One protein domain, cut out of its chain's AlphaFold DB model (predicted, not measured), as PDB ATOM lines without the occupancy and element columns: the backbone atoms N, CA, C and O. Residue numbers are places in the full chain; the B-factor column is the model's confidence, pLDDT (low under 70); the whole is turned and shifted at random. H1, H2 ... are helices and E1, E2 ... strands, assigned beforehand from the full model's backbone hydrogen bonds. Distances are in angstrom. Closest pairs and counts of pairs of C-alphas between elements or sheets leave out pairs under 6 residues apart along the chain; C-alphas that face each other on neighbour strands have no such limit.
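AT A GLANCE: This is residues 3 to 128 of the 142 residues of the protein "Restriction endonuclease" of Crenarchaeota archaeon (UniProt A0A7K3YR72). A strongly twisted, mixed sheet of five strands is layered between helices, with H1 and H4 on one face and H2 and H3 on the other, which makes three layers. H1 runs along the sheet, H4 rises from near edge strand E5 to meet H1, and H2 and H3 are side by side. The printed part has 126 residues, in the order H1 E1 E2 E3 H2 E4 H3 E5 H4, and its class is mixed, helices and strands. The sheet's order is E1 E2 E3 E4 E5, antiparallel from E1 to E3 and parallel from E3 to E5. It is compact and rounded, with a radius of gyration of the C-alphas of 14.0 A and spans of 37 by 32 by 28 A.

IN THESE COORDINATES: Begin with the sheet: find C-alpha 25 at (24.420, 19.739, 47.681), where E1, residues 25 to 32, starts; it bends by 93 degrees at residue 29. E2, residues 35 to 45, covers 26.5 A and bends by 76 degrees at residue 38; E3, residues 48 to 57, covers 29.3 A. E4 is residues 86 to 91 and E5 residues 110 to 114. Find C-alpha 3 at (33.015, -3.226, 62.810); from there H1, residues 3 to 21, runs 27.6 A. H2, residues 65 to 80, runs 22.5 A, and H3 is residues 97 to 106. H4, residues 115 to 128, runs 20.3 A to C-alpha 128 at (37.488, 20.897, 34.044).

HOW THE PARTS SIT: E1, E2 and E3 form a meander, each strand the antiparallel neighbour of the one before, with hairpins E1 and E2, E2 and E3; look at N 27 and O 40, 2.8 A, and N 41 and O 52, 2.8 A. E3, H2, E4 and E4, H3, E5 are strand-helix-strand units, parallel neighbour strands joined through a helix, with right-handed crossovers; N 55 and O 88 are 3.0 A apart, N 111 and O 87 2.8 A. H1 is on the sheet at a height over the sheet of 7.7 A, along E2 at 3 degrees on the local plane. H4, on the same face, stands up from the sheet at 48 degrees. H1 touches H4 with residues 15 to 21 alone, at a shallow tilt of 23 degrees, the same way; the closest C-alphas, of Phe 18 and Ser 122, are 5.8 A apart. H2 is on the opposite face from H1; the closest C-alphas of H2 and E4, Ile 75 and Gly 87, are 5.8 A apart. H2 touches H3 with residues 65 to 68 alone, at a shallow tilt of 26 degrees, the same way; the closest C-alphas, of Leu 65 and Ala 99, are 4.2 A apart. In H1, H2, H3 and H4 every O i to N i+4 pair is within hydrogen-bond range.

THE WHOLE: The two C-alphas farthest apart, those of Asn 3 and Lys 47, are 43.4 A apart. The printed part has no cut, and no link is long. The mean pLDDT of the printed part is 94.6, and residues 3 to 5 of the model are under 70.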
ATOM      1  N   ASN A   3      32.085  -3.675  63.856       62.94
ATOM      2  CA  ASN A   3      33.015  -3.226  62.810       62.94
ATOM      3  C   ASN A   3      32.353  -2.962  61.446       62.94
ATOM      4  O   ASN A   3      32.841  -2.114  60.709       62.94
ATOM      5  N   ASN A   4      31.246  -3.641  61.114       66.75
ATOM      6  CA  ASN A   4      30.654  -3.555  59.772       66.75
ATOM      7  C   ASN A   4      29.848  -2.259  59.543       66.75
ATOM      8  O   ASN A   4      29.915  -1.649  58.482       66.75
ATOM      9  N   LEU A   5      29.134  -1.785  60.569       69.56
ATOM     10  CA  LEU A   5      28.349  -0.545  60.478       69.56
ATOM     11  C   LEU A   5      29.246   0.691  60.340       69.56
ATOM     12  O   LEU A   5      28.907   1.651  59.650       69.56
ATOM     13  N   GLN A   6      30.412   0.668  60.990       75.75
ATOM     14  CA  GLN A   6      31.379   1.753  60.883       75.75
ATOM     15  C   GLN A   6      32.018   1.797  59.487       75.75
ATOM     16  O   GLN A   6      32.223   2.890  58.958       75.75
ATOM     17  N   SER A   7      32.285   0.642  58.863       83.75
ATOM     18  CA  SER A   7      32.796   0.590  57.487       83.75
ATOM     19  C   SER A   7      31.760   1.025  56.451       83.75
ATOM     20  O   SER A   7      32.113   1.756  55.529       83.75
ATOM     21  N   GLU A   8      30.490   0.643  56.615       88.94
ATOM     22  CA  GLU A   8      29.398   1.075  55.727       88.94
ATOM     23  C   GLU A   8      29.227   2.596  55.756       88.94
ATOM     24  O   GLU A   8      29.290   3.254  54.717       88.94
ATOM     25  N   ARG A   9      29.139   3.176  56.957       91.56
ATOM     26  CA  ARG A   9      29.030   4.627  57.118       91.56
ATOM     27  C   ARG A   9      30.239   5.368  56.545       91.56
ATOM     28  O   ARG A   9      30.075   6.386  55.880       91.56
ATOM     29  N   HIS A  10      31.450   4.863  56.768       94.38
ATOM     30  CA  HIS A  10      32.648   5.488  56.210       94.38
ATOM     31  C   HIS A  10      32.655   5.444  54.673       94.38
ATOM     32  O   HIS A  10      33.075   6.394  54.011       94.38
ATOM     33  N   PHE A  11      32.163   4.353  54.084       95.75
ATOM     34  CA  PHE A  11      32.003   4.251  52.639       95.75
ATOM     35  C   PHE A  11      30.991   5.275  52.104       95.75
ATOM     36  O   PHE A  11      31.287   5.968  51.128       95.75
ATOM     37  N   GLU A  12      29.844   5.437  52.766       96.88
ATOM     38  CA  GLU A  12      28.846   6.458  52.422       96.88
ATOM     39  C   GLU A  12      29.407   7.881  52.507       96.88
ATOM     40  O   GLU A  12      29.244   8.657  51.564       96.88
ATOM     41  N   GLU A  13      30.113   8.212  53.591       97.00
ATOM     42  CA  GLU A  13      30.752   9.520  53.797       97.00
ATOM     43  C   GLU A  13      31.756   9.834  52.674       97.00
ATOM     44  O   GLU A  13      31.768  10.939  52.118       97.00
ATOM     45  N   ASN A  14      32.550   8.842  52.263       96.88
ATOM     46  CA  ASN A  14      33.478   8.985  51.145       96.88
ATOM     47  C   ASN A  14      32.751   9.211  49.812       96.88
ATOM     48  O   ASN A  14      33.136  10.087  49.034       96.88
ATOM     49  N   VAL A  15      31.691   8.445  49.530       98.06
ATOM     50  CA  VAL A  15      30.873   8.639  48.322       98.06
ATOM     51  C   VAL A  15      30.248  10.036  48.316       98.06
ATOM     52  O   VAL A  15      30.322  10.730  47.298       98.06
ATOM     53  N   GLU A  16      29.692  10.481  49.444       98.12
ATOM     54  CA  GLU A  16      29.095  11.806  49.607       98.12
ATOM     55  C   GLU A  16      30.099  12.924  49.294       98.12
ATOM     56  O   GLU A  16      29.787  13.838  48.522       98.12
ATOM     57  N   ALA A  17      31.326  12.827  49.816       97.50
ATOM     58  CA  ALA A  17      32.383  13.804  49.565       97.50
ATOM     59  C   ALA A  17      32.667  13.985  48.062       97.50
ATOM     60  O   ALA A  17      32.827  15.114  47.589       97.50
ATOM     61  N   PHE A  18      32.654  12.909  47.268       97.75
ATOM     62  CA  PHE A  18      32.825  13.032  45.815       97.75
ATOM     63  C   PHE A  18      31.643  13.707  45.124       97.75
ATOM     64  O   PHE A  18      31.863  14.444  44.161       97.75
ATOM     65  N   TYR A  19      30.410  13.496  45.591       97.56
ATOM     66  CA  TYR A  19      29.251  14.231  45.077       97.56
ATOM     67  C   TYR A  19      29.332  15.719  45.419       97.56
ATOM     68  O   TYR A  19      29.148  16.544  44.519       97.56
ATOM     69  N   LYS A  20      29.720  16.070  46.653       96.62
ATOM     70  CA  LYS A  20      30.013  17.459  47.045       96.62
ATOM     71  C   LYS A  20      31.069  18.086  46.131       96.62
ATOM     72  O   LYS A  20      30.845  19.156  45.576       96.62
ATOM     73  N   HIS A  21      32.173  17.382  45.866       94.94
ATOM     74  CA  HIS A  21      33.213  17.839  44.931       94.94
ATOM     75  C   HIS A  21      32.735  17.986  43.478       94.94
ATOM     76  O   HIS A  21      33.332  18.735  42.710       94.94
ATOM     77  N   MET A  22      31.686  17.266  43.074       94.94
ATOM     78  CA  MET A  22      31.055  17.427  41.760       94.94
ATOM     79  C   MET A  22      30.047  18.589  41.717       94.94
ATOM     80  O   MET A  22      29.404  18.780  40.687       94.94
ATOM     81  N   GLY A  23      29.914  19.360  42.802       94.94
ATOM     82  CA  GLY A  23      29.032  20.525  42.902       94.94
ATOM     83  C   GLY A  23      27.630  20.215  43.428       94.94
ATOM     84  O   GLY A  23      26.786  21.107  43.456       94.94
ATOM     85  N   TYR A  24      27.356  18.975  43.843       97.31
ATOM     86  CA  TYR A  24      26.064  18.632  44.431       97.31
ATOM     87  C   TYR A  24      25.981  19.132  45.879       97.31
ATOM     88  O   TYR A  24      26.915  18.973  46.662       97.31
ATOM     89  N   ARG A  25      24.817  19.651  46.271       97.56
ATOM     90  CA  ARG A  25      24.420  19.739  47.681       97.56
ATOM     91  C   ARG A  25      23.870  18.385  48.102       97.56
ATOM     92  O   ARG A  25      23.034  17.835  47.393       97.56
ATOM     93  N   THR A  26      24.310  17.844  49.228       98.00
ATOM     94  CA  THR A  26      23.932  16.494  49.663       98.00
ATOM     95  C   THR A  26      23.287  16.508  51.045       98.00
ATOM     96  O   THR A  26      23.583  17.365  51.876       98.00
ATOM     97  N   GLN A  27      22.396  15.547  51.279       97.25
ATOM     98  CA  GLN A  27      21.835  15.214  52.584       97.25
ATOM     99  C   GLN A  27      21.980  13.705  52.797       97.25
ATOM    100  O   GLN A  27      21.485  12.925  51.984       97.25
ATOM    101  N   THR A  28      22.659  13.289  53.861       96.06
ATOM    102  CA  THR A  28      22.906  11.871  54.173       96.06
ATOM    103  C   THR A  28      21.874  11.300  55.132       96.06
ATOM    104  O   THR A  28      21.331  12.049  55.945       96.06
ATOM    105  N   ASN A  29      21.678   9.979  55.111       91.06
ATOM    106  CA  ASN A  29      20.839   9.247  56.068       91.06
ATOM    107  C   ASN A  29      19.424   9.834  56.181       91.06
ATOM    108  O   ASN A  29      18.876  10.008  57.270       91.06
ATOM    109  N   THR A  30      18.839  10.190  55.035       90.56
ATOM    110  CA  THR A  30      17.515  10.815  54.989       90.56
ATOM    111  C   THR A  30      16.434   9.778  54.727       90.56
ATOM    112  O   THR A  30      16.676   8.711  54.163       90.56
ATOM    113  N   VAL A  31      15.209  10.088  55.142       91.06
ATOM    114  CA  VAL A  31      14.039   9.255  54.864       91.06
ATOM    115  C   VAL A  31      13.157   9.982  53.859       91.06
ATOM    116  O   VAL A  31      12.648  11.066  54.136       91.06
ATOM    117  N   LEU A  32      12.949   9.371  52.693       87.69
ATOM    118  CA  LEU A  32      12.078   9.884  51.639       87.69
ATOM    119  C   LEU A  32      10.829   9.007  51.553       87.69
ATOM    120  O   LEU A  32      10.924   7.832  51.205       87.69
ATOM    121  N   HIS A  33       9.664   9.561  51.917       83.44
ATOM    122  CA  HIS A  33       8.381   8.836  51.978       83.44
ATOM    123  C   HIS A  33       8.522   7.439  52.604       83.44
ATOM    124  O   HIS A  33       8.262   6.436  51.947       83.44
ATOM    125  N   THR A  34       8.985   7.403  53.859       84.44
ATOM    126  CA  THR A  34       9.222   6.194  54.678       84.44
ATOM    127  C   THR A  34      10.325   5.248  54.199       84.44
ATOM    128  O   THR A  34      10.555   4.216  54.830       84.44
ATOM    129  N   ARG A  35      11.067   5.592  53.139       89.19
ATOM    130  CA  ARG A  35      12.186   4.782  52.645       89.19
ATOM    131  C   ARG A  35      13.520   5.457  52.965       89.19
ATOM    132  O   ARG A  35      13.720   6.594  52.536       89.19
ATOM    133  N   PRO A  36      14.435   4.783  53.681       93.62
ATOM    134  CA  PRO A  36      15.763   5.326  53.915       93.62
ATOM    135  C   PRO A  36      16.545   5.403  52.600       93.62
ATOM    136  O   PRO A  36      16.447   4.519  51.729       93.62
ATOM    137  N   VAL A  37      17.300   6.488  52.475       94.56
ATOM    138  CA  VAL A  37      18.279   6.720  51.419       94.56
ATOM    139  C   VAL A  37      19.582   7.205  52.038       94.56
ATOM    140  O   VAL A  37      19.586   8.078  52.911       94.56
ATOM    141  N   ASP A  38      20.684   6.654  51.547       96.88
ATOM    142  CA  ASP A  38      22.002   6.920  52.115       96.88
ATOM    143  C   ASP A  38      22.418   8.355  51.794       96.88
ATOM    144  O   ASP A  38      22.851   9.088  52.679       96.88
ATOM    145  N   ILE A  39      22.215   8.799  50.544       98.31
ATOM    146  CA  ILE A  39      22.496  10.174  50.120       98.31
ATOM    147  C   ILE A  39      21.410  10.678  49.162       98.31
ATOM    148  O   ILE A  39      21.100  10.068  48.138       98.31
ATOM    149  N   HIS A  40      20.884  11.864  49.447       97.94
ATOM    150  CA  HIS A  40      20.045  12.642  48.545       97.94
ATOM    151  C   HIS A  40      20.838  13.856  48.049       97.94
ATOM    152  O   HIS A  40      21.196  14.735  48.830       97.94
ATOM    153  N   ALA A  41      21.154  13.889  46.755       98.06
ATOM    154  CA  ALA A  41      22.030  14.878  46.141       98.06
ATOM    155  C   ALA A  41      21.265  15.779  45.160       98.06
ATOM    156  O   ALA A  41      20.533  15.296  44.297       98.06
ATOM    157  N   HIS A  42      21.460  17.093  45.255       97.38
ATOM    158  CA  HIS A  42      20.840  18.109  44.403       97.38
ATOM    159  C   HIS A  42      21.897  18.918  43.667       97.38
ATOM    160  O   HIS A  42      22.861  19.375  44.275       97.38
ATOM    161  N   LEU A  43      21.680  19.153  42.379       96.25
ATOM    162  CA  LEU A  43      22.511  20.037  41.572       96.25
ATOM    163  C   LEU A  43      21.623  21.052  40.863       96.25
ATOM    164  O   LEU A  43      20.694  20.678  40.146       96.25
ATOM    165  N   ASP A  44      21.901  22.334  41.069       93.38
ATOM    166  CA  ASP A  44      21.232  23.394  40.327       93.38
ATOM    167  C   ASP A  44      21.936  23.554  38.975       93.38
ATOM    168  O   ASP A  44      23.111  23.914  38.908       93.38
ATOM    169  N   HIS A  45      21.225  23.279  37.884       85.69
ATOM    170  CA  HIS A  45      21.670  23.604  36.534       85.69
ATOM    171  C   HIS A  45      20.903  24.817  35.996       85.69
ATOM    172  O   HIS A  45      19.758  25.043  36.391       85.69
ATOM    173  N   PRO A  46      21.455  25.541  35.002       86.38
ATOM    174  CA  PRO A  46      20.726  26.615  34.322       86.38
ATOM    175  C   PRO A  46      19.379  26.168  33.730       86.38
ATOM    176  O   PRO A  46      18.458  26.962  33.605       86.38
ATOM    177  N   LYS A  47      19.257  24.879  33.377       87.75
ATOM    178  CA  LYS A  47      18.033  24.271  32.827       87.75
ATOM    179  C   LYS A  47      17.067  23.732  33.892       87.75
ATOM    180  O   LYS A  47      16.033  23.182  33.531       87.75
ATOM    181  N   GLY A  48      17.403  23.842  35.175       90.06
ATOM    182  CA  GLY A  48      16.589  23.349  36.283       90.06
ATOM    183  C   GLY A  48      17.386  22.577  37.332       90.06
ATOM    184  O   GLY A  48      18.585  22.339  37.196       90.06
ATOM    185  N   LYS A  49      16.700  22.173  38.401       94.06
ATOM    186  CA  LYS A  49      17.292  21.385  39.488       94.06
ATOM    187  C   LYS A  49      17.291  19.905  39.125       94.06
ATOM    188  O   LYS A  49      16.261  19.392  38.702       94.06
ATOM    189  N   GLN A  50      18.415  19.229  39.333       96.00
ATOM    190  CA  GLN A  50      18.533  17.776  39.245       96.00
ATOM    191  C   GLN A  50      18.598  17.177  40.652       96.00
ATOM    192  O   GLN A  50      19.454  17.559  41.449       96.00
ATOM    193  N   LYS A  51      17.730  16.208  40.939       97.50
ATOM    194  CA  LYS A  51      17.662  15.447  42.189       97.50
ATOM    195  C   LYS A  51      18.109  14.010  41.948       97.50
ATOM    196  O   LYS A  51      17.597  13.323  41.064       97.50
ATOM    197  N   VAL A  52      19.058  13.547  42.742       98.12
ATOM    198  CA  VAL A  52      19.674  12.229  42.623       98.12
ATOM    199  C   VAL A  52      19.580  11.521  43.963       98.12
ATOM    200  O   VAL A  52      20.013  12.062  44.976       98.12
ATOM    201  N   ILE A  53      19.049  10.304  43.972       98.44
ATOM    202  CA  ILE A  53      19.181   9.408  45.125       98.44
ATOM    203  C   ILE A  53      20.384   8.510  44.877       98.44
ATOM    204  O   ILE A  53      20.480   7.883  43.819       98.44
ATOM    205  N   VAL A  54      21.285   8.437  45.847       98.44
ATOM    206  CA  VAL A  54      22.443   7.549  45.822       98.44
ATOM    207  C   VAL A  54      22.299   6.535  46.949       98.44
ATOM    208  O   VAL A  54      22.040   6.911  48.091       98.44
ATOM    209  N   GLU A  55      22.446   5.260  46.609       98.12
ATOM    210  CA  GLU A  55      22.525   4.159  47.569       98.12
ATOM    211  C   GLU A  55      23.890   3.482  47.425       98.12
ATOM    212  O   GLU A  55      24.411   3.325  46.316       98.12
ATOM    213  N   CYS A  56      24.478   3.124  48.552       98.06
ATOM    214  CA  CYS A  56      25.815   2.596  48.700       98.06
ATOM    215  C   CYS A  56      25.733   1.114  49.085       98.06
ATOM    216  O   CYS A  56      24.924   0.691  49.910       98.06
ATOM    217  N   LYS A  57      26.570   0.295  48.452       97.00
ATOM    218  CA  LYS A  57      26.713  -1.133  48.736       97.00
ATOM    219  C   LYS A  57      28.187  -1.448  48.915       97.00
ATOM    220  O   LYS A  57      28.901  -1.632  47.931       97.00
ATOM    221  N   HIS A  58      28.618  -1.468  50.171       95.56
ATOM    222  CA  HIS A  58      29.950  -1.907  50.566       95.56
ATOM    223  C   HIS A  58      29.891  -3.397  50.908       95.56
ATOM    224  O   HIS A  58      29.753  -3.783  52.065       95.56
ATOM    225  N   LEU A  59      29.874  -4.227  49.868       88.50
ATOM    226  CA  LEU A  59      29.697  -5.671  49.995       88.50
ATOM    227  C   LEU A  59      30.992  -6.348  49.569       88.50
ATOM    228  O   LEU A  59      31.540  -6.011  48.526       88.50
ATOM    229  N   GLY A  60      31.443  -7.362  50.310       93.06
ATOM    230  CA  GLY A  60      32.597  -8.189  49.919       93.06
ATOM    231  C   GLY A  60      32.383  -9.017  48.639       93.06
ATOM    232  O   GLY A  60      33.272  -9.761  48.234       93.06
ATOM    233  N   GLU A  61      31.217  -8.897  48.004       96.25
ATOM    234  CA  GLU A  61      30.826  -9.555  46.762       96.25
ATOM    235  C   GLU A  61      30.049  -8.587  45.851       96.25
ATOM    236  O   GLU A  61      29.458  -7.627  46.352       96.25
ATOM    237  N   PRO A  62      30.005  -8.828  44.526       98.19
ATOM    238  CA  PRO A  62      29.230  -7.997  43.611       98.19
ATOM    239  C   PRO A  62      27.742  -7.944  43.976       98.19
ATOM    240  O   PRO A  62      27.128  -8.970  44.279       98.19
ATOM    241  N   VAL A  63      27.142  -6.759  43.850       98.31
ATOM    242  CA  VAL A  63      25.711  -6.547  44.108       98.31
ATOM    243  C   VAL A  63      24.880  -7.366  43.127       98.31
ATOM    244  O   VAL A  63      25.072  -7.278  41.907       98.31
ATOM    245  N   ARG A  64      23.928  -8.136  43.657       98.44
ATOM    246  CA  ARG A  64      23.135  -9.090  42.873       98.44
ATOM    247  C   ARG A  64      21.900  -8.433  42.257       98.44
ATOM    248  O   ARG A  64      21.394  -7.416  42.738       98.44
ATOM    249  N   LEU A  65      21.342  -9.069  41.225       98.44
ATOM    250  CA  LEU A  65      20.173  -8.573  40.486       98.44
ATOM    251  C   LEU A  65      18.987  -8.178  41.381       98.44
ATOM    252  O   LEU A  65      18.398  -7.118  41.179       98.44
ATOM    253  N   HIS A  66      18.640  -8.991  42.380       98.25
ATOM    254  CA  HIS A  66      17.482  -8.723  43.239       98.25
ATOM    255  C   HIS A  66      17.637  -7.428  44.065       98.25
ATOM    256  O   HIS A  66      16.668  -6.691  44.255       98.25
ATOM    257  N   GLU A  67      18.850  -7.104  44.517       98.00
ATOM    258  CA  GLU A  67      19.140  -5.856  45.234       98.00
ATOM    259  C   GLU A  67      19.003  -4.653  44.301       98.00
ATOM    260  O   GLU A  67      18.376  -3.647  44.644       98.00
ATOM    261  N   VAL A  68      19.519  -4.794  43.078       98.44
ATOM    262  CA  VAL A  68      19.391  -3.782  42.031       98.44
ATOM    263  C   VAL A  68      17.926  -3.547  41.663       98.44
ATOM    264  O   VAL A  68      17.499  -2.398  41.572       98.44
ATOM    265  N   GLN A  69      17.120  -4.600  41.518       98.44
ATOM    266  CA  GLN A  69      15.683  -4.484  41.247       98.44
ATOM    267  C   GLN A  69      14.944  -3.762  42.381       98.44
ATOM    268  O   GLN A  69      14.141  -2.865  42.115       98.44
ATOM    269  N   ARG A  70      15.254  -4.079  43.646       97.75
ATOM    270  CA  ARG A  70      14.691  -3.360  44.804       97.75
ATOM    271  C   ARG A  70      15.025  -1.872  44.758       97.75
ATOM    272  O   ARG A  70      14.136  -1.045  44.984       97.75
ATOM    273  N   PHE A  71      16.268  -1.526  44.427       97.81
ATOM    274  CA  PHE A  71      16.663  -0.133  44.238       97.81
ATOM    275  C   PHE A  71      15.899   0.520  43.080       97.81
ATOM    276  O   PHE A  71      15.339   1.600  43.241       97.81
ATOM    277  N   CYS A  72      15.766  -0.154  41.939       98.06
ATOM    278  CA  CYS A  72      15.016   0.358  40.790       98.06
ATOM    279  C   CYS A  72      13.552   0.667  41.142       98.06
ATOM    280  O   CYS A  72      13.060   1.747  40.812       98.06
ATOM    281  N   CYS A  73      12.880  -0.211  41.891       97.00
ATOM    282  CA  CYS A  73      11.529   0.035  42.403       97.00
ATOM    283  C   CYS A  73      11.476   1.226  43.376       97.00
ATOM    284  O   CYS A  73      10.519   2.003  43.357       97.00
ATOM    285  N   LYS A  74      12.502   1.399  44.223       96.94
ATOM    286  CA  LYS A  74      12.636   2.571  45.105       96.94
ATOM    287  C   LYS A  74      12.711   3.865  44.293       96.94
ATOM    288  O   LYS A  74      11.977   4.805  44.591       96.94
ATOM    289  N   ILE A  75      13.528   3.894  43.245       98.00
ATOM    290  CA  ILE A  75      13.722   5.082  42.407       98.00
ATOM    291  C   ILE A  75      12.506   5.366  41.526       98.00
ATOM    292  O   ILE A  75      12.138   6.528  41.374       98.00
ATOM    293  N   ALA A  76      11.844   4.339  40.990       97.19
ATOM    294  CA  ALA A  76      10.600   4.505  40.239       97.19
ATOM    295  C   ALA A  76       9.539   5.228  41.084       97.19
ATOM    296  O   ALA A  76       8.947   6.209  40.639       97.19
ATOM    297  N   PHE A  77       9.373   4.796  42.337       96.31
ATOM    298  CA  PHE A  77       8.461   5.432  43.283       96.31
ATOM    299  C   PHE A  77       8.886   6.866  43.641       96.31
ATOM    300  O   PHE A  77       8.062   7.775  43.631       96.31
ATOM    301  N   ALA A  78      10.174   7.102  43.910       96.81
ATOM    302  CA  ALA A  78      10.674   8.446  44.205       96.81
ATOM    303  C   ALA A  78      10.486   9.419  43.025       96.81
ATOM    304  O   ALA A  78      10.211  10.599  43.234       96.81
ATOM    305  N   ARG A  79      10.598   8.927  41.785       96.81
ATOM    306  CA  ARG A  79      10.314   9.700  40.568       96.81
ATOM    307  C   ARG A  79       8.833  10.046  40.437       96.81
ATOM    308  O   ARG A  79       8.527  11.200  40.158       96.81
ATOM    309  N   ASP A  80       7.933   9.094  40.688       96.50
ATOM    310  CA  ASP A  80       6.478   9.330  40.702       96.50
ATOM    311  C   ASP A  80       6.081  10.430  41.701       96.50
ATOM    312  O   ASP A  80       5.218  11.259  41.431       96.50
ATOM    313  N   LYS A  81       6.783  10.509  42.839       96.25
ATOM    314  CA  LYS A  81       6.593  11.558  43.855       96.25
ATOM    315  C   LYS A  81       7.404  12.830  43.617       96.25
ATOM    316  O   LYS A  81       7.480  13.677  44.503       96.25
ATOM    317  N   ALA A  82       8.030  12.969  42.448       94.94
ATOM    318  CA  ALA A  82       8.897  14.091  42.100       94.94
ATOM    319  C   ALA A  82      10.002  14.366  43.145       94.94
ATOM    320  O   ALA A  82      10.434  15.506  43.316       94.94
ATOM    321  N   GLN A  83      10.492  13.340  43.840       95.44
ATOM    322  CA  GLN A  83      11.582  13.453  44.816       95.44
ATOM    323  C   GLN A  83      12.953  13.201  44.198       95.44
ATOM    324  O   GLN A  83      13.944  13.738  44.674       95.44
ATOM    325  N   ALA A  84      13.016  12.430  43.116       97.00
ATOM    326  CA  ALA A  84      14.250  12.149  42.399       97.00
ATOM    327  C   ALA A  84      14.019  12.214  40.895       97.00
ATOM    328  O   ALA A  84      12.943  11.871  40.416       97.00
ATOM    329  N   ASP A  85      15.056  12.590  40.158       97.19
ATOM    330  CA  ASP A  85      15.100  12.489  38.702       97.19
ATOM    331  C   ASP A  85      15.886  11.247  38.278       97.19
ATOM    332  O   ASP A  85      15.616  10.667  37.234       97.19
ATOM    333  N   LEU A  86      16.849  10.787  39.075       97.75
ATOM    334  CA  LEU A  86      17.588   9.555  38.800       97.75
ATOM    335  C   LEU A  86      18.092   8.890  40.080       97.75
ATOM    336  O   LEU A  86      18.205   9.521  41.131       97.75
ATOM    337  N   GLY A  87      18.416   7.607  39.963       98.38
ATOM    338  CA  GLY A  87      19.070   6.832  41.006       98.38
ATOM    339  C   GLY A  87      20.489   6.449  40.617       98.38
ATOM    340  O   GLY A  87      20.751   6.123  39.457       98.38
ATOM    341  N   VAL A  88      21.401   6.438  41.583       98.69
ATOM    342  CA  VAL A  88      22.739   5.867  41.420       98.69
ATOM    343  C   VAL A  88      22.979   4.830  42.503       98.69
ATOM    344  O   VAL A  88      22.937   5.151  43.682       98.69
ATOM    345  N   LEU A  89      23.255   3.595  42.100       98.62
ATOM    346  CA  LEU A  89      23.719   2.561  43.016       98.62
ATOM    347  C   LEU A  89      25.242   2.505  42.915       98.62
ATOM    348  O   LEU A  89      25.779   2.307  41.820       98.62
ATOM    349  N   VAL A  90      25.925   2.739  44.031       98.62
ATOM    350  CA  VAL A  90      27.384   2.758  44.123       98.62
ATOM    351  C   VAL A  90      27.851   1.523  44.874       98.62
ATOM    352  O   VAL A  90      27.440   1.308  46.008       98.62
ATOM    353  N   SER A  91      28.730   0.735  44.264       98.38
ATOM    354  CA  SER A  91      29.354  -0.421  44.912       98.38
ATOM    355  C   SER A  91      30.875  -0.350  44.840       98.38
ATOM    356  O   SER A  91      31.439   0.146  43.865       98.38
ATOM    357  N   ASP A  92      31.562  -0.822  45.869       97.31
ATOM    358  CA  ASP A  92      33.015  -0.982  45.871       97.31
ATOM    359  C   ASP A  92      33.477  -2.177  45.022       97.31
ATOM    360  O   ASP A  92      34.452  -2.053  44.277       97.31
ATOM    361  N   THR A  93      32.741  -3.285  45.064       97.31
ATOM    362  CA  THR A  93      33.039  -4.542  44.356       97.31
ATOM    363  C   THR A  93      32.352  -4.666  42.997       97.31
ATOM    364  O   THR A  93      32.795  -5.439  42.147       97.31
ATOM    365  N   GLY A  94      31.327  -3.855  42.733       98.12
ATOM    366  CA  GLY A  94      30.633  -3.793  41.450       98.12
ATOM    367  C   GLY A  94      29.308  -4.546  41.441       98.12
ATOM    368  O   GLY A  94      28.591  -4.591  42.434       98.12
ATOM    369  N   PHE A  95      28.931  -5.067  40.276       98.62
ATOM    370  CA  PHE A  95      27.595  -5.610  40.022       98.62
ATOM    371  C   PHE A  95      27.714  -6.909  39.245       98.62
ATOM    372  O   PHE A  95      28.603  -7.038  38.398       98.62
ATOM    373  N   SER A  96      26.802  -7.840  39.499       98.62
ATOM    374  CA  SER A  96      26.674  -9.031  38.671       98.62
ATOM    375  C   SER A  96      26.273  -8.666  37.231       98.62
ATOM    376  O   SER A  96      25.638  -7.638  36.973       98.62
ATOM    377  N   GLU A  97      26.675  -9.492  36.265       98.50
ATOM    378  CA  GLU A  97      26.451  -9.224  34.837       98.50
ATOM    379  C   GLU A  97      24.957  -9.115  34.492       98.50
ATOM    380  O   GLU A  97      24.532  -8.190  33.795       98.50
ATOM    381  N   ASP A  98      24.139 -10.003  35.054       98.50
ATOM    382  CA  ASP A  98      22.685  -9.995  34.912       98.50
ATOM    383  C   ASP A  98      22.048  -8.707  35.462       98.50
ATOM    384  O   ASP A  98      21.141  -8.159  34.833       98.50
ATOM    385  N   ALA A  99      22.561  -8.158  36.568       98.50
ATOM    386  CA  ALA A  99      22.121  -6.878  37.119       98.50
ATOM    387  C   ALA A  99      22.406  -5.716  36.159       98.50
ATOM    388  O   ALA A  99      21.541  -4.861  35.936       98.50
ATOM    389  N   VAL A 100      23.597  -5.697  35.550       98.44
ATOM    390  CA  VAL A 100      23.980  -4.679  34.558       98.44
ATOM    391  C   VAL A 100      23.082  -4.759  33.325       98.44
ATOM    392  O   VAL A 100      22.531  -3.737  32.902       98.44
ATOM    393  N   ILE A 101      22.890  -5.962  32.777       98.31
ATOM    394  CA  ILE A 101      22.029  -6.197  31.610       98.31
ATOM    395  C   ILE A 101      20.586  -5.783  31.917       98.31
ATOM    396  O   ILE A 101      19.946  -5.114  31.101       98.31
ATOM    397  N   TRP A 102      20.071  -6.148  33.092       98.06
ATOM    398  CA  TRP A 102      18.701  -5.838  33.482       98.06
ATOM    399  C   TRP A 102      18.470  -4.330  33.597       98.06
ATOM    400  O   TRP A 102      17.508  -3.820  33.023       98.06
ATOM    401  N   VAL A 103      19.364  -3.586  34.264       98.06
ATOM    402  CA  VAL A 103      19.231  -2.120  34.389       98.06
ATOM    403  C   VAL A 103      19.285  -1.446  33.028       98.06
ATOM    404  O   VAL A 103      18.474  -0.559  32.760       98.06
ATOM    405  N   ALA A 104      20.190  -1.889  32.152       97.38
ATOM    406  CA  ALA A 104      20.293  -1.354  30.799       97.38
ATOM    407  C   ALA A 104      18.992  -1.532  29.996       97.38
ATOM    408  O   ALA A 104      18.619  -0.633  29.244       97.38
ATOM    409  N   LYS A 105      18.287  -2.657  30.179       97.88
ATOM    410  CA  LYS A 105      17.036  -2.971  29.468       97.88
ATOM    411  C   LYS A 105      15.788  -2.355  30.101       97.88
ATOM    412  O   LYS A 105      14.889  -1.943  29.374       97.88
ATOM    413  N   HIS A 106      15.708  -2.307  31.430       97.69
ATOM    414  CA  HIS A 106      14.445  -2.064  32.138       97.69
ATOM    415  C   HIS A 106      14.435  -0.813  33.018       97.69
ATOM    416  O   HIS A 106      13.364  -0.370  33.427       97.69
ATOM    417  N   CYS A 107      15.592  -0.219  33.324       96.94
ATOM    418  CA  CYS A 107      15.669   0.879  34.283       96.94
ATOM    419  C   CYS A 107      16.605   2.002  33.824       96.94
ATOM    420  O   CYS A 107      17.661   2.265  34.398       96.94
ATOM    421  N   SER A 108      16.177   2.724  32.786       96.81
ATOM    422  CA  SER A 108      16.948   3.815  32.167       96.81
ATOM    423  C   SER A 108      17.262   4.988  33.109       96.81
ATOM    424  O   SER A 108      18.210   5.740  32.857       96.81
ATOM    425  N   PHE A 109      16.496   5.133  34.194       97.44
ATOM    426  CA  PHE A 109      16.652   6.162  35.223       97.44
ATOM    427  C   PHE A 109      17.550   5.746  36.400       97.44
ATOM    428  O   PHE A 109      17.760   6.549  37.310       97.44
ATOM    429  N   VAL A 110      18.103   4.530  36.387       98.56
ATOM    430  CA  VAL A 110      19.118   4.078  37.346       98.56
ATOM    431  C   VAL A 110      20.478   3.966  36.664       98.56
ATOM    432  O   VAL A 110      20.606   3.583  35.499       98.56
ATOM    433  N   ARG A 111      21.529   4.327  37.400       98.50
ATOM    434  CA  ARG A 111      22.924   4.152  36.999       98.50
ATOM    435  C   ARG A 111      23.637   3.276  38.016       98.50
ATOM    436  O   ARG A 111      23.643   3.584  39.200       98.50
ATOM    437  N   LEU A 112      24.290   2.231  37.527       98.56
ATOM    438  CA  LEU A 112      25.208   1.425  38.321       98.56
ATOM    439  C   LEU A 112      26.610   2.026  38.210       98.56
ATOM    440  O   LEU A 112      27.066   2.359  37.106       98.56
ATOM    441  N   ARG A 113      27.273   2.232  39.348       98.38
ATOM    442  CA  ARG A 113      28.617   2.809  39.411       98.38
ATOM    443  C   ARG A 113      29.485   2.057  40.395       98.38
ATOM    444  O   ARG A 113      29.065   1.775  41.507       98.38
ATOM    445  N   THR A 114      30.723   1.786  40.001       98.38
ATOM    446  CA  THR A 114      31.721   1.387  40.992       98.38
ATOM    447  C   THR A 114      32.239   2.615  41.730       98.38
ATOM    448  O   THR A 114      32.267   3.717  41.167       98.38
ATOM    449  N   TYR A 115      32.719   2.445  42.959       97.81
ATOM    450  CA  TYR A 115      33.363   3.517  43.718       97.81
ATOM    451  C   TYR A 115      34.497   4.165  42.910       97.81
ATOM    452  O   TYR A 115      34.534   5.383  42.731       97.81
ATOM    453  N   LYS A 116      35.337   3.345  42.259       97.50
ATOM    454  CA  LYS A 116      36.385   3.808  41.333       97.50
ATOM    455  C   LYS A 116      35.836   4.729  40.234       97.50
ATOM    456  O   LYS A 116      36.458   5.739  39.907       97.50
ATOM    457  N   GLN A 117      34.679   4.414  39.650       97.88
ATOM    458  CA  GLN A 117      34.052   5.260  38.627       97.88
ATOM    459  C   GLN A 117      33.571   6.604  39.189       97.88
ATOM    460  O   GLN A 117      33.694   7.615  38.492       97.88
ATOM    461  N   VAL A 118      33.063   6.634  40.424       97.31
ATOM    462  CA  VAL A 118      32.673   7.878  41.112       97.31
ATOM    463  C   VAL A 118      33.897   8.769  41.334       97.31
ATOM    464  O   VAL A 118      33.893   9.926  40.907       97.31
ATOM    465  N   VAL A 119      34.983   8.209  41.878       96.50
ATOM    466  CA  VAL A 119      36.255   8.920  42.105       96.50
ATOM    467  C   VAL A 119      36.801   9.512  40.803       96.50
ATOM    468  O   VAL A 119      37.087  10.709  40.718       96.50
ATOM    469  N   MET A 120      36.899   8.700  39.743       94.56
ATOM    470  CA  MET A 120      37.405   9.159  38.443       94.56
ATOM    471  C   MET A 120      36.548  10.280  37.847       94.56
ATOM    472  O   MET A 120      37.079  11.191  37.209       94.56
ATOM    473  N   ARG A 121      35.223  10.221  38.026       92.81
ATOM    474  CA  ARG A 121      34.312  11.260  37.540       92.81
ATOM    475  C   ARG A 121      34.500  12.567  38.308       92.81
ATOM    476  O   ARG A 121      34.621  13.602  37.658       92.81
ATOM    477  N   SER A 122      34.606  12.520  39.637       92.00
ATOM    478  CA  SER A 122      34.894  13.708  40.452       92.00
ATOM    479  C   SER A 122      36.229  14.351  40.055       92.00
ATOM    480  O   SER A 122      36.284  15.552  39.793       92.00
ATOM    481  N   ALA A 123      37.284  13.552  39.864       88.62
ATOM    482  CA  ALA A 123      38.581  14.063  39.417       88.62
ATOM    483  C   ALA A 123      38.512  14.753  38.041       88.62
ATOM    484  O   ALA A 123      39.152  15.786  37.831       88.62
ATOM    485  N   LYS A 124      37.731  14.208  37.096       90.00
ATOM    486  CA  LYS A 124      37.498  14.837  35.786       90.00
ATOM    487  C   LYS A 124      36.763  16.170  35.914       90.00
ATOM    488  O   LYS A 124      37.178  17.127  35.266       90.00
ATOM    489  N   VAL A 125      35.727  16.249  36.752       86.75
ATOM    490  CA  VAL A 125      35.003  17.507  37.015       86.75
ATOM    491  C   VAL A 125      35.956  18.560  37.578       86.75
ATOM    492  O   VAL A 125      36.042  19.648  37.024       86.75
ATOM    493  N   ASN A 126      36.765  18.210  38.579       82.25
ATOM    494  CA  ASN A 126      37.734  19.136  39.172       82.25
ATOM    495  C   ASN A 126      38.767  19.646  38.145       82.25
ATOM    496  O   ASN A 126      39.074  20.834  38.091       82.25
ATOM    497  N   LYS A 127      39.276  18.769  37.268       85.25
ATOM    498  CA  LYS A 127      40.180  19.182  36.178       85.25
ATOM    499  C   LYS A 127      39.522  20.165  35.206       85.25
ATOM    500  O   LYS A 127      40.202  21.066  34.725       85.25
ATOM    501  N   LEU A 128      38.236  19.981  34.905       82.62
ATOM    502  CA  LEU A 128      37.488  20.897  34.044       82.62
ATOM    503  C   LEU A 128      37.292  22.249  34.730       82.62
ATOM    504  O   LEU A 128      37.637  23.256  34.126       82.62
TER     505      LEU A 128